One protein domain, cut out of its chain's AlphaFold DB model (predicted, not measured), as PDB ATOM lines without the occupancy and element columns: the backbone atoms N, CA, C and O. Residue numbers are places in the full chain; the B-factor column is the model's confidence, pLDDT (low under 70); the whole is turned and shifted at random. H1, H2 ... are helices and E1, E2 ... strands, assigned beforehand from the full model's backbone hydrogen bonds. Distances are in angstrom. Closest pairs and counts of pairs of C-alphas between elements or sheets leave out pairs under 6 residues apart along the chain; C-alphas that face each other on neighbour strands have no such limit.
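This is residues 306 to 322, 368 to 386 and 395 to 429 of the 953 residues of an uncharacterized protein of Candidatus Magasanikbacteria bacterium GW2011_GWA2_45_39 (UniProt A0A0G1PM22). With little regular structure, two small clusters, H1 with E1 and H2 with the sheet E2 E3, sit at opposite ends, and the winding stretch of residues 398 to 429 runs from the second toward the first. The printed part has 71 residues, 23 in named elements, in the order H1, E1, H2, E2, E3; the class is mixed, the sheet antiparallel. It is loose, with a radius of gyration of the C-alphas of 15.2 A, spanning 41 by 30 by 17 A.

The closest C-alphas of H1, residues 309 to 314, and E1, residues 318 to 320, are Glu 309 and Trp 319, 5.5 A. E1 pairs with no named strand. Those of H2, residues 371 to 376, and E2, residues 380 to 384, are Ser 371 and Trp 381, 5.4 A. E2 is antiparallel to E3, residues 395 to 397, with N 380 and O 397 at 2.8 A, within hydrogen-bond range. H1 and H2 are apart; in both, every O i to N i+4 pair is within hydrogen-bond range.

H1, 8.3 A long, begins at C-alpha 309 (-26.768, -23.213, -28.487). E1 measures 6.4 A, H2 8.6 A, E2 12.9 A and E3 6.7 A, ending at C-alpha 397 (-5.196, -37.837, -34.636).

The farthest C-alphas, Ala 376 and Ser 425, are 42.1 A apart. Gaps across the cuts are 29.1 A, 322 to 368, and 13.3 A, 386 to 395. Neither link printed whole is long. Residues 384 to 386, 400 to 402, 404 to 406 and 409 have pLDDT under 70.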
ATOM      1  N   PRO A 306     -19.776 -23.006 -22.484       84.69
ATOM      2  CA  PRO A 306     -21.163 -22.788 -22.912       84.69
ATOM      3  C   PRO A 306     -22.034 -24.051 -22.899       84.69
ATOM      4  O   PRO A 306     -21.688 -25.045 -23.539       84.69
ATOM      5  N   GLN A 307     -23.179 -23.998 -22.209       84.00
ATOM      6  CA  GLN A 307     -24.094 -25.148 -22.034       84.00
ATOM      7  C   GLN A 307     -25.361 -25.067 -22.906       84.00
ATOM      8  O   GLN A 307     -26.286 -25.864 -22.750       84.00
ATOM      9  N   SER A 308     -25.439 -24.094 -23.815       87.94
ATOM     10  CA  SER A 308     -26.579 -23.917 -24.721       87.94
ATOM     11  C   SER A 308     -26.150 -23.407 -26.093       87.94
ATOM     12  O   SER A 308     -25.139 -22.715 -26.220       87.94
ATOM     13  N   GLU A 309     -26.961 -23.688 -27.113       88.94
ATOM     14  CA  GLU A 309     -26.768 -23.213 -28.487       88.94
ATOM     15  C   GLU A 309     -26.637 -21.688 -28.563       88.94
ATOM     16  O   GLU A 309     -25.694 -21.168 -29.160       88.94
ATOM     17  N   THR A 310     -27.529 -20.965 -27.882       86.25
ATOM     18  CA  THR A 310     -27.533 -19.499 -27.807       86.25
ATOM     19  C   THR A 310     -26.247 -18.947 -27.192       86.25
ATOM     20  O   THR A 310     -25.735 -17.925 -27.638       86.25
ATOM     21  N   GLU A 311     -25.699 -19.611 -26.174       85.62
ATOM     22  CA  GLU A 311     -24.458 -19.188 -25.521       85.62
ATOM     23  C   GLU A 311     -23.218 -19.567 -26.343       85.62
ATOM     24  O   GLU A 311     -22.302 -18.759 -26.492       85.62
ATOM     25  N   CYS A 312     -23.215 -20.756 -26.943       87.81
ATOM     26  CA  CYS A 312     -22.159 -21.221 -27.834       87.81
ATOM     27  C   CYS A 312     -21.999 -20.294 -29.045       87.81
ATOM     28  O   CYS A 312     -20.919 -19.749 -29.294       87.81
ATOM     29  N   THR A 313     -23.105 -20.046 -29.752       84.75
ATOM     30  CA  THR A 313     -23.145 -19.169 -30.925       84.75
ATOM     31  C   THR A 313     -22.816 -17.726 -30.554       84.75
ATOM     32  O   THR A 313     -22.009 -17.113 -31.250       84.75
ATOM     33  N   LYS A 314     -23.327 -17.192 -29.430       89.25
ATOM     34  CA  LYS A 314     -22.968 -15.859 -28.891       89.25
ATOM     35  C   LYS A 314     -21.453 -15.648 -28.827       89.25
ATOM     36  O   LYS A 314     -20.999 -14.572 -29.213       89.25
ATOM     37  N   TYR A 315     -20.699 -16.654 -28.376       89.25
ATOM     38  CA  TYR A 315     -19.234 -16.640 -28.245       89.25
ATOM     39  C   TYR A 315     -18.480 -17.205 -29.467       89.25
ATOM     40  O   TYR A 315     -17.306 -17.554 -29.361       89.25
ATOM     41  N   LYS A 316     -19.137 -17.256 -30.637       88.19
ATOM     42  CA  LYS A 316     -18.581 -17.679 -31.941       88.19
ATOM     43  C   LYS A 316     -18.181 -19.161 -32.050       88.19
ATOM     44  O   LYS A 316     -17.527 -19.532 -33.021       88.19
ATOM     45  N   GLY A 317     -18.613 -20.004 -31.112       86.44
ATOM     46  CA  GLY A 317     -18.469 -21.459 -31.201       86.44
ATOM     47  C   GLY A 317     -19.459 -22.100 -32.179       86.44
ATOM     48  O   GLY A 317     -20.445 -21.485 -32.592       86.44
ATOM     49  N   VAL A 318     -19.202 -23.362 -32.522       88.69
ATOM     50  CA  VAL A 318     -20.091 -24.206 -33.335       88.69
ATOM     51  C   VAL A 318     -20.897 -25.095 -32.395       88.69
ATOM     52  O   VAL A 318     -20.320 -25.881 -31.648       88.69
ATOM     53  N   TRP A 319     -22.225 -24.988 -32.406       90.75
ATOM     54  CA  TRP A 319     -23.071 -25.875 -31.607       90.75
ATOM     55  C   TRP A 319     -23.293 -27.205 -32.324       90.75
ATOM     56  O   TRP A 319     -23.717 -27.235 -33.480       90.75
ATOM     57  N   CYS A 320     -23.034 -28.303 -31.622       85.56
ATOM     58  CA  CYS A 320     -23.262 -29.654 -32.101       85.56
ATOM     59  C   CYS A 320     -24.483 -30.243 -31.377       85.56
ATOM     60  O   CYS A 320     -24.421 -30.452 -30.159       85.56
ATOM     61  N   PRO A 321     -25.600 -30.507 -32.085       78.81
ATOM     62  CA  PRO A 321     -26.772 -31.136 -31.481       78.81
ATOM     63  C   PRO A 321     -26.427 -32.551 -30.981       78.81
ATOM     64  O   PRO A 321     -25.485 -33.166 -31.491       78.81
ATOM     65  N   PRO A 322     -27.165 -33.084 -29.989       75.12
ATOM     66  CA  PRO A 322     -26.884 -34.406 -29.440       75.12
ATOM     67  C   PRO A 322     -27.031 -35.482 -30.526       75.12
ATOM     68  O   PRO A 322     -28.084 -35.612 -31.151       75.12
ATOM     69  N   PRO A 368      -1.211 -44.954 -32.545       85.75
ATOM     70  CA  PRO A 368       0.218 -44.708 -32.422       85.75
ATOM     71  C   PRO A 368       0.605 -44.167 -31.049       85.75
ATOM     72  O   PRO A 368       0.050 -43.171 -30.585       85.75
ATOM     73  N   SER A 369       1.589 -44.806 -30.415       81.06
ATOM     74  CA  SER A 369       2.056 -44.468 -29.063       81.06
ATOM     75  C   SER A 369       3.102 -43.350 -29.024       81.06
ATOM     76  O   SER A 369       3.506 -42.918 -27.947       81.06
ATOM     77  N   ASN A 370       3.575 -42.888 -30.186       85.88
ATOM     78  CA  ASN A 370       4.631 -41.885 -30.300       85.88
ATOM     79  C   ASN A 370       4.520 -41.062 -31.599       85.88
ATOM     80  O   ASN A 370       3.872 -41.458 -32.571       85.88
ATOM     81  N   SER A 371       5.218 -39.922 -31.630       84.75
ATOM     82  CA  SER A 371       5.174 -38.968 -32.749       84.75
ATOM     83  C   SER A 371       5.702 -39.523 -34.078       84.75
ATOM     84  O   SER A 371       5.250 -39.074 -35.131       84.75
ATOM     85  N   ALA A 372       6.642 -40.474 -34.058       82.25
ATOM     86  CA  ALA A 372       7.226 -41.036 -35.277       82.25
ATOM     87  C   ALA A 372       6.261 -42.020 -35.954       82.25
ATOM     88  O   ALA A 372       5.953 -41.845 -37.129       82.25
ATOM     89  N   ASP A 373       5.708 -42.976 -35.200       84.25
ATOM     90  CA  ASP A 373       4.688 -43.917 -35.689       84.25
ATOM     91  C   ASP A 373       3.418 -43.181 -36.157       84.25
ATOM     92  O   ASP A 373       2.868 -43.476 -37.218       84.25
ATOM     93  N   CYS A 374       3.011 -42.134 -35.430       85.12
ATOM     94  CA  CYS A 374       1.889 -41.280 -35.817       85.12
ATOM     95  C   CYS A 374       2.094 -40.629 -37.196       85.12
ATOM     96  O   CYS A 374       1.231 -40.737 -38.068       85.12
ATOM     97  N   LYS A 375       3.263 -40.012 -37.423       85.50
ATOM     98  CA  LYS A 375       3.617 -39.393 -38.711       85.50
ATOM     99  C   LYS A 375       3.797 -40.426 -39.824       85.50
ATOM    100  O   LYS A 375       3.382 -40.169 -40.950       85.50
ATOM    101  N   ALA A 376       4.379 -41.589 -39.520       82.06
ATOM    102  CA  ALA A 376       4.566 -42.680 -40.479       82.06
ATOM    103  C   ALA A 376       3.226 -43.224 -41.007       82.06
ATOM    104  O   ALA A 376       3.115 -43.543 -42.188       82.06
ATOM    105  N   LYS A 377       2.191 -43.248 -40.159       82.88
ATOM    106  CA  LYS A 377       0.807 -43.600 -40.523       82.88
ATOM    107  C   LYS A 377      -0.026 -42.397 -41.012       82.88
ATOM    108  O   LYS A 377      -1.246 -42.488 -41.089       82.88
ATOM    109  N   GLY A 378       0.607 -41.265 -41.341       83.31
ATOM    110  CA  GLY A 378      -0.042 -40.084 -41.930       83.31
ATOM    111  C   GLY A 378      -0.829 -39.185 -40.963       83.31
ATOM    112  O   GLY A 378      -1.430 -38.205 -41.407       83.31
ATOM    113  N   GLY A 379      -0.820 -39.489 -39.664       83.69
ATOM    114  CA  GLY A 379      -1.502 -38.720 -38.626       83.69
ATOM    115  C   GLY A 379      -0.720 -37.497 -38.133       83.69
ATOM    116  O   GLY A 379       0.478 -37.328 -38.380       83.69
ATOM    117  N   LEU A 380      -1.417 -36.643 -37.386       85.62
ATOM    118  CA  LEU A 380      -0.862 -35.491 -36.683       85.62
ATOM    119  C   LEU A 380      -0.674 -35.835 -35.198       85.62
ATOM    120  O   LEU A 380      -1.597 -36.311 -34.540       85.62
ATOM    121  N   TRP A 381       0.525 -35.588 -34.664       88.00
ATOM    122  CA  TRP A 381       0.839 -35.831 -33.253       88.00
ATOM    123  C   TRP A 381       0.617 -34.572 -32.419       88.00
ATOM    124  O   TRP A 381       1.329 -33.580 -32.596       88.00
ATOM    125  N   CYS A 382      -0.318 -34.637 -31.478       82.88
ATOM    126  CA  CYS A 382      -0.623 -33.555 -30.556       82.88
ATOM    127  C   CYS A 382       0.062 -33.809 -29.211       82.88
ATOM    128  O   CYS A 382      -0.167 -34.830 -28.563       82.88
ATOM    129  N   ALA A 383       0.935 -32.889 -28.794       78.62
ATOM    130  CA  ALA A 383       1.613 -32.970 -27.505       78.62
ATOM    131  C   ALA A 383       0.661 -32.582 -26.363       78.62
ATOM    132  O   ALA A 383      -0.034 -31.568 -26.446       78.62
ATOM    133  N   SER A 384       0.666 -33.363 -25.285       67.00
ATOM    134  CA  SER A 384      -0.066 -33.045 -24.062       67.00
ATOM    135  C   SER A 384       0.768 -32.100 -23.199       67.00
ATOM    136  O   SER A 384       1.868 -32.449 -22.766       67.00
ATOM    137  N   MET A 385       0.263 -30.890 -22.950       54.81
ATOM    138  CA  MET A 385       0.908 -29.955 -22.029       54.81
ATOM    139  C   MET A 385       0.453 -30.235 -20.596       54.81
ATOM    140  O   MET A 385      -0.609 -29.781 -20.172       54.81
ATOM    141  N   ALA A 386       1.283 -30.935 -19.823       41.22
ATOM    142  CA  ALA A 386       1.170 -30.895 -18.370       41.22
ATOM    143  C   ALA A 386       1.453 -29.460 -17.886       41.22
ATOM    144  O   ALA A 386       2.435 -28.836 -18.294       41.22
ATOM    145  N   TRP A 395      -0.920 -37.620 -28.137       82.94
ATOM    146  CA  TRP A 395      -1.794 -38.549 -28.850       82.94
ATOM    147  C   TRP A 395      -1.755 -38.289 -30.357       82.94
ATOM    148  O   TRP A 395      -1.408 -37.198 -30.813       82.94
ATOM    149  N   CYS A 396      -2.111 -39.308 -31.136       83.75
ATOM    150  CA  CYS A 396      -2.239 -39.200 -32.583       83.75
ATOM    151  C   CYS A 396      -3.692 -38.904 -32.983       83.75
ATOM    152  O   CYS A 396      -4.625 -39.421 -32.369       83.75
ATOM    153  N   THR A 397      -3.886 -38.096 -34.022       83.62
ATOM    154  CA  THR A 397      -5.196 -37.837 -34.636       83.62
ATOM    155  C   THR A 397      -5.074 -37.768 -36.159       83.62
ATOM    156  O   THR A 397      -3.966 -37.654 -36.692       83.62
ATOM    157  N   SER A 398      -6.194 -37.847 -36.880       81.06
ATOM    158  CA  SER A 398      -6.200 -37.663 -38.332       81.06
ATOM    159  C   SER A 398      -5.716 -36.258 -38.712       81.06
ATOM    160  O   SER A 398      -5.882 -35.283 -37.974       81.06
ATOM    161  N   LYS A 399      -5.108 -36.144 -39.896       76.25
ATOM    162  CA  LYS A 399      -4.507 -34.897 -40.388       76.25
ATOM    163  C   LYS A 399      -5.499 -33.724 -40.463       76.25
ATOM    164  O   LYS A 399      -5.090 -32.577 -40.300       76.25
ATOM    165  N   ASP A 400      -6.781 -34.024 -40.663       69.12
ATOM    166  CA  ASP A 400      -7.844 -33.044 -40.903       69.12
ATOM    167  C   ASP A 400      -8.454 -32.463 -39.613       69.12
ATOM    168  O   ASP A 400      -9.056 -31.392 -39.648       69.12
ATOM    169  N   ASN A 401      -8.284 -33.131 -38.464       66.69
ATOM    170  CA  ASN A 401      -8.848 -32.681 -37.182       66.69
ATOM    171  C   ASN A 401      -8.030 -31.561 -36.511       66.69
ATOM    172  O   ASN A 401      -8.558 -30.820 -35.678       66.69
ATOM    173  N   GLY A 402      -6.743 -31.442 -36.859       69.94
ATOM    174  CA  GLY A 402      -5.801 -30.519 -36.222       69.94
ATOM    175  C   GLY A 402      -5.485 -30.862 -34.758       69.94
ATOM    176  O   GLY A 402      -6.026 -31.801 -34.179       69.94
ATOM    177  N   CYS A 403      -4.599 -30.077 -34.137       73.06
ATOM    178  CA  CYS A 403      -4.364 -30.143 -32.692       73.06
ATOM    179  C   CYS A 403      -5.046 -28.961 -31.987       73.06
ATOM    180  O   CYS A 403      -4.890 -27.824 -32.446       73.06
ATOM    181  N   PRO A 404      -5.756 -29.184 -30.865       66.38
ATOM    182  CA  PRO A 404      -6.298 -28.097 -30.061       66.38
ATOM    183  C   PRO A 404      -5.154 -27.259 -29.479       66.38
ATOM    184  O   PRO A 404      -4.144 -27.794 -29.015       66.38
ATOM    185  N   LYS A 405      -5.308 -25.932 -29.489       68.88
ATOM    186  CA  LYS A 405      -4.344 -25.027 -28.857       68.88
ATOM    187  C   LYS A 405      -4.649 -24.921 -27.364       68.88
ATOM    188  O   LYS A 405      -5.726 -24.463 -26.981       68.88
ATOM    189  N   TYR A 406      -3.692 -25.327 -26.535       67.31
ATOM    190  CA  TYR A 406      -3.794 -25.167 -25.089       67.31
ATOM    191  C   TYR A 406      -3.550 -23.706 -24.671       67.31
ATOM    192  O   TYR A 406      -2.628 -23.073 -25.195       67.31
ATOM    193  N   PRO A 407      -4.352 -23.166 -23.736       74.81
ATOM    194  CA  PRO A 407      -4.169 -21.820 -23.213       74.81
ATOM    195  C   PRO A 407      -2.977 -21.755 -22.237       74.81
ATOM    196  O   PRO A 407      -2.598 -22.772 -21.648       74.81
ATOM    197  N   PRO A 408      -2.410 -20.559 -21.992       75.81
ATOM    198  CA  PRO A 408      -1.509 -20.322 -20.866       75.81
ATOM    199  C   PRO A 408      -2.148 -20.685 -19.515       75.81
ATOM    200  O   PRO A 408      -3.366 -20.615 -19.341       75.81
ATOM    201  N   ALA A 409      -1.322 -21.034 -18.525       69.56
ATOM    202  CA  ALA A 409      -1.801 -21.387 -17.188       69.56
ATOM    203  C   ALA A 409      -2.633 -20.244 -16.560       69.56
ATOM    204  O   ALA A 409      -2.183 -19.102 -16.495       69.56
ATOM    205  N   GLY A 410      -3.846 -20.560 -16.092       74.81
ATOM    206  CA  GLY A 410      -4.801 -19.573 -15.564       74.81
ATOM    207  C   GLY A 410      -5.730 -18.935 -16.611       74.81
ATOM    208  O   GLY A 410      -6.466 -17.998 -16.283       74.81
ATOM    209  N   GLN A 411      -5.723 -19.432 -17.851       81.00
ATOM    210  CA  GLN A 411      -6.632 -19.020 -18.924       81.00
ATOM    211  C   GLN A 411      -7.376 -20.224 -19.531       81.00
ATOM    212  O   GLN A 411      -6.945 -21.368 -19.412       81.00
ATOM    213  N   MET A 412      -8.495 -19.948 -20.200       82.81
ATOM    214  CA  MET A 412      -9.271 -20.870 -21.029       82.81
ATOM    215  C   MET A 412      -9.288 -20.378 -22.480       82.81
ATOM    216  O   MET A 412      -9.314 -19.169 -22.726       82.81
ATOM    217  N   THR A 413      -9.305 -21.304 -23.438       85.12
ATOM    218  CA  THR A 413      -9.547 -20.987 -24.853       85.12
ATOM    219  C   THR A 413     -11.024 -20.661 -25.055       85.12
ATOM    220  O   THR A 413     -11.899 -21.424 -24.638       85.12
ATOM    221  N   CYS A 414     -11.299 -19.520 -25.683       88.88
ATOM    222  CA  CYS A 414     -12.647 -19.114 -26.054       88.88
ATOM    223  C   CYS A 414     -13.215 -19.999 -27.180       88.88
ATOM    224  O   CYS A 414     -12.454 -20.564 -27.971       88.88
ATOM    225  N   PRO A 415     -14.553 -20.083 -27.327       88.38
ATOM    226  CA  PRO A 415     -15.172 -20.825 -28.426       88.38
ATOM    227  C   PRO A 415     -14.824 -20.292 -29.829       88.38
ATOM    228  O   PRO A 415     -15.048 -20.994 -30.809       88.38
ATOM    229  N   ASP A 416     -14.207 -19.110 -29.943       84.19
ATOM    230  CA  ASP A 416     -13.653 -18.558 -31.188       84.19
ATOM    231  C   ASP A 416     -12.350 -19.234 -31.682       84.19
ATOM    232  O   ASP A 416     -11.894 -18.927 -32.784       84.19
ATOM    233  N   ASN A 417     -11.751 -20.142 -30.893       81.19
ATOM    234  CA  ASN A 417     -10.489 -20.847 -31.187       81.19
ATOM    235  C   ASN A 417      -9.251 -19.928 -31.372       81.19
ATOM    236  O   ASN A 417      -8.247 -20.313 -31.989       81.19
ATOM    237  N   GLN A 418      -9.322 -18.688 -30.875       81.81
ATOM    238  CA  GLN A 418      -8.293 -17.659 -31.075       81.81
ATOM    239  C   GLN A 418      -7.949 -16.886 -29.799       81.81
ATOM    240  O   GLN A 418      -6.775 -16.581 -29.586       81.81
ATOM    241  N   THR A 419      -8.933 -16.586 -28.951       87.31
ATOM    242  CA  THR A 419      -8.739 -15.764 -27.752       87.31
ATOM    243  C   THR A 419      -8.528 -16.638 -26.511       87.31
ATOM    244  O   THR A 419      -9.246 -17.615 -26.298       87.31
ATOM    245  N   TYR A 420      -7.571 -16.264 -25.655       88.31
ATOM    246  CA  TYR A 420      -7.393 -16.843 -24.319       88.31
ATOM    247  C   TYR A 420      -7.787 -15.820 -23.251       88.31
ATOM    248  O   TYR A 420      -7.346 -14.671 -23.297       88.31
ATOM    249  N   VAL A 421      -8.608 -16.229 -22.284       86.12
ATOM    250  CA  VAL A 421      -9.147 -15.357 -21.223       86.12
ATOM    251  C   VAL A 421      -9.202 -16.084 -19.887       86.12
ATOM    252  O   VAL A 421      -9.212 -17.307 -19.856       86.12
ATOM    253  N   SER A 422      -9.299 -15.372 -18.764       83.62
ATOM    254  CA  SER A 422      -9.476 -16.023 -17.454       83.62
ATOM    255  C   SER A 422     -10.940 -16.325 -17.097       83.62
ATOM    256  O   SER A 422     -11.174 -17.019 -16.108       83.62
ATOM    257  N   LYS A 423     -11.931 -15.829 -17.860       85.81
ATOM    258  CA  LYS A 423     -13.370 -16.096 -17.660       85.81
ATOM    259  C   LYS A 423     -14.142 -16.057 -18.983       85.81
ATOM    260  O   LYS A 423     -13.909 -15.170 -19.797       85.81
ATOM    261  N   LEU A 424     -15.139 -16.932 -19.153       84.25
ATOM    262  CA  LEU A 424     -15.997 -16.982 -20.354       84.25
ATOM    263  C   LEU A 424     -16.718 -15.649 -20.654       84.25
ATOM    264  O   LEU A 424     -16.997 -15.345 -21.813       84.25
ATOM    265  N   SER A 425     -16.986 -14.827 -19.633       85.06
ATOM    266  CA  SER A 425     -17.538 -13.471 -19.783       85.06
ATOM    267  C   SER A 425     -16.726 -12.580 -20.721       85.06
ATOM    268  O   SER A 425     -17.301 -11.708 -21.369       85.06
ATOM    269  N   ASP A 426     -15.419 -12.821 -20.791       87.19
ATOM    270  CA  ASP A 426     -14.436 -11.944 -21.415       87.19
ATOM    271  C   ASP A 426     -14.162 -12.359 -22.880       87.19
ATOM    272  O   ASP A 426     -13.448 -11.667 -23.605       87.19
ATOM    273  N   CYS A 427     -14.746 -13.478 -23.333       86.50
ATOM    274  CA  CYS A 427     -14.650 -13.955 -24.712       86.50
ATOM    275  C   CYS A 427     -15.400 -13.035 -25.698       86.50
ATOM    276  O   CYS A 427     -16.507 -12.572 -25.396       86.50
ATOM    277  N   PRO A 428     -14.861 -12.804 -26.911       85.75
ATOM    278  CA  PRO A 428     -15.479 -11.910 -27.886       85.75
ATOM    279  C   PRO A 428     -16.807 -12.471 -28.409       85.75
ATOM    280  O   PRO A 428     -16.901 -13.626 -28.818       85.75
ATOM    281  N   THR A 429     -17.839 -11.625 -28.454       88.62
ATOM    282  CA  THR A 429     -19.169 -12.014 -28.952       88.62
ATOM    283  C   THR A 429     -19.432 -11.518 -30.374       88.62
ATOM    284  O   THR A 429     -18.721 -10.648 -30.886       88.62
TER     285      THR A 429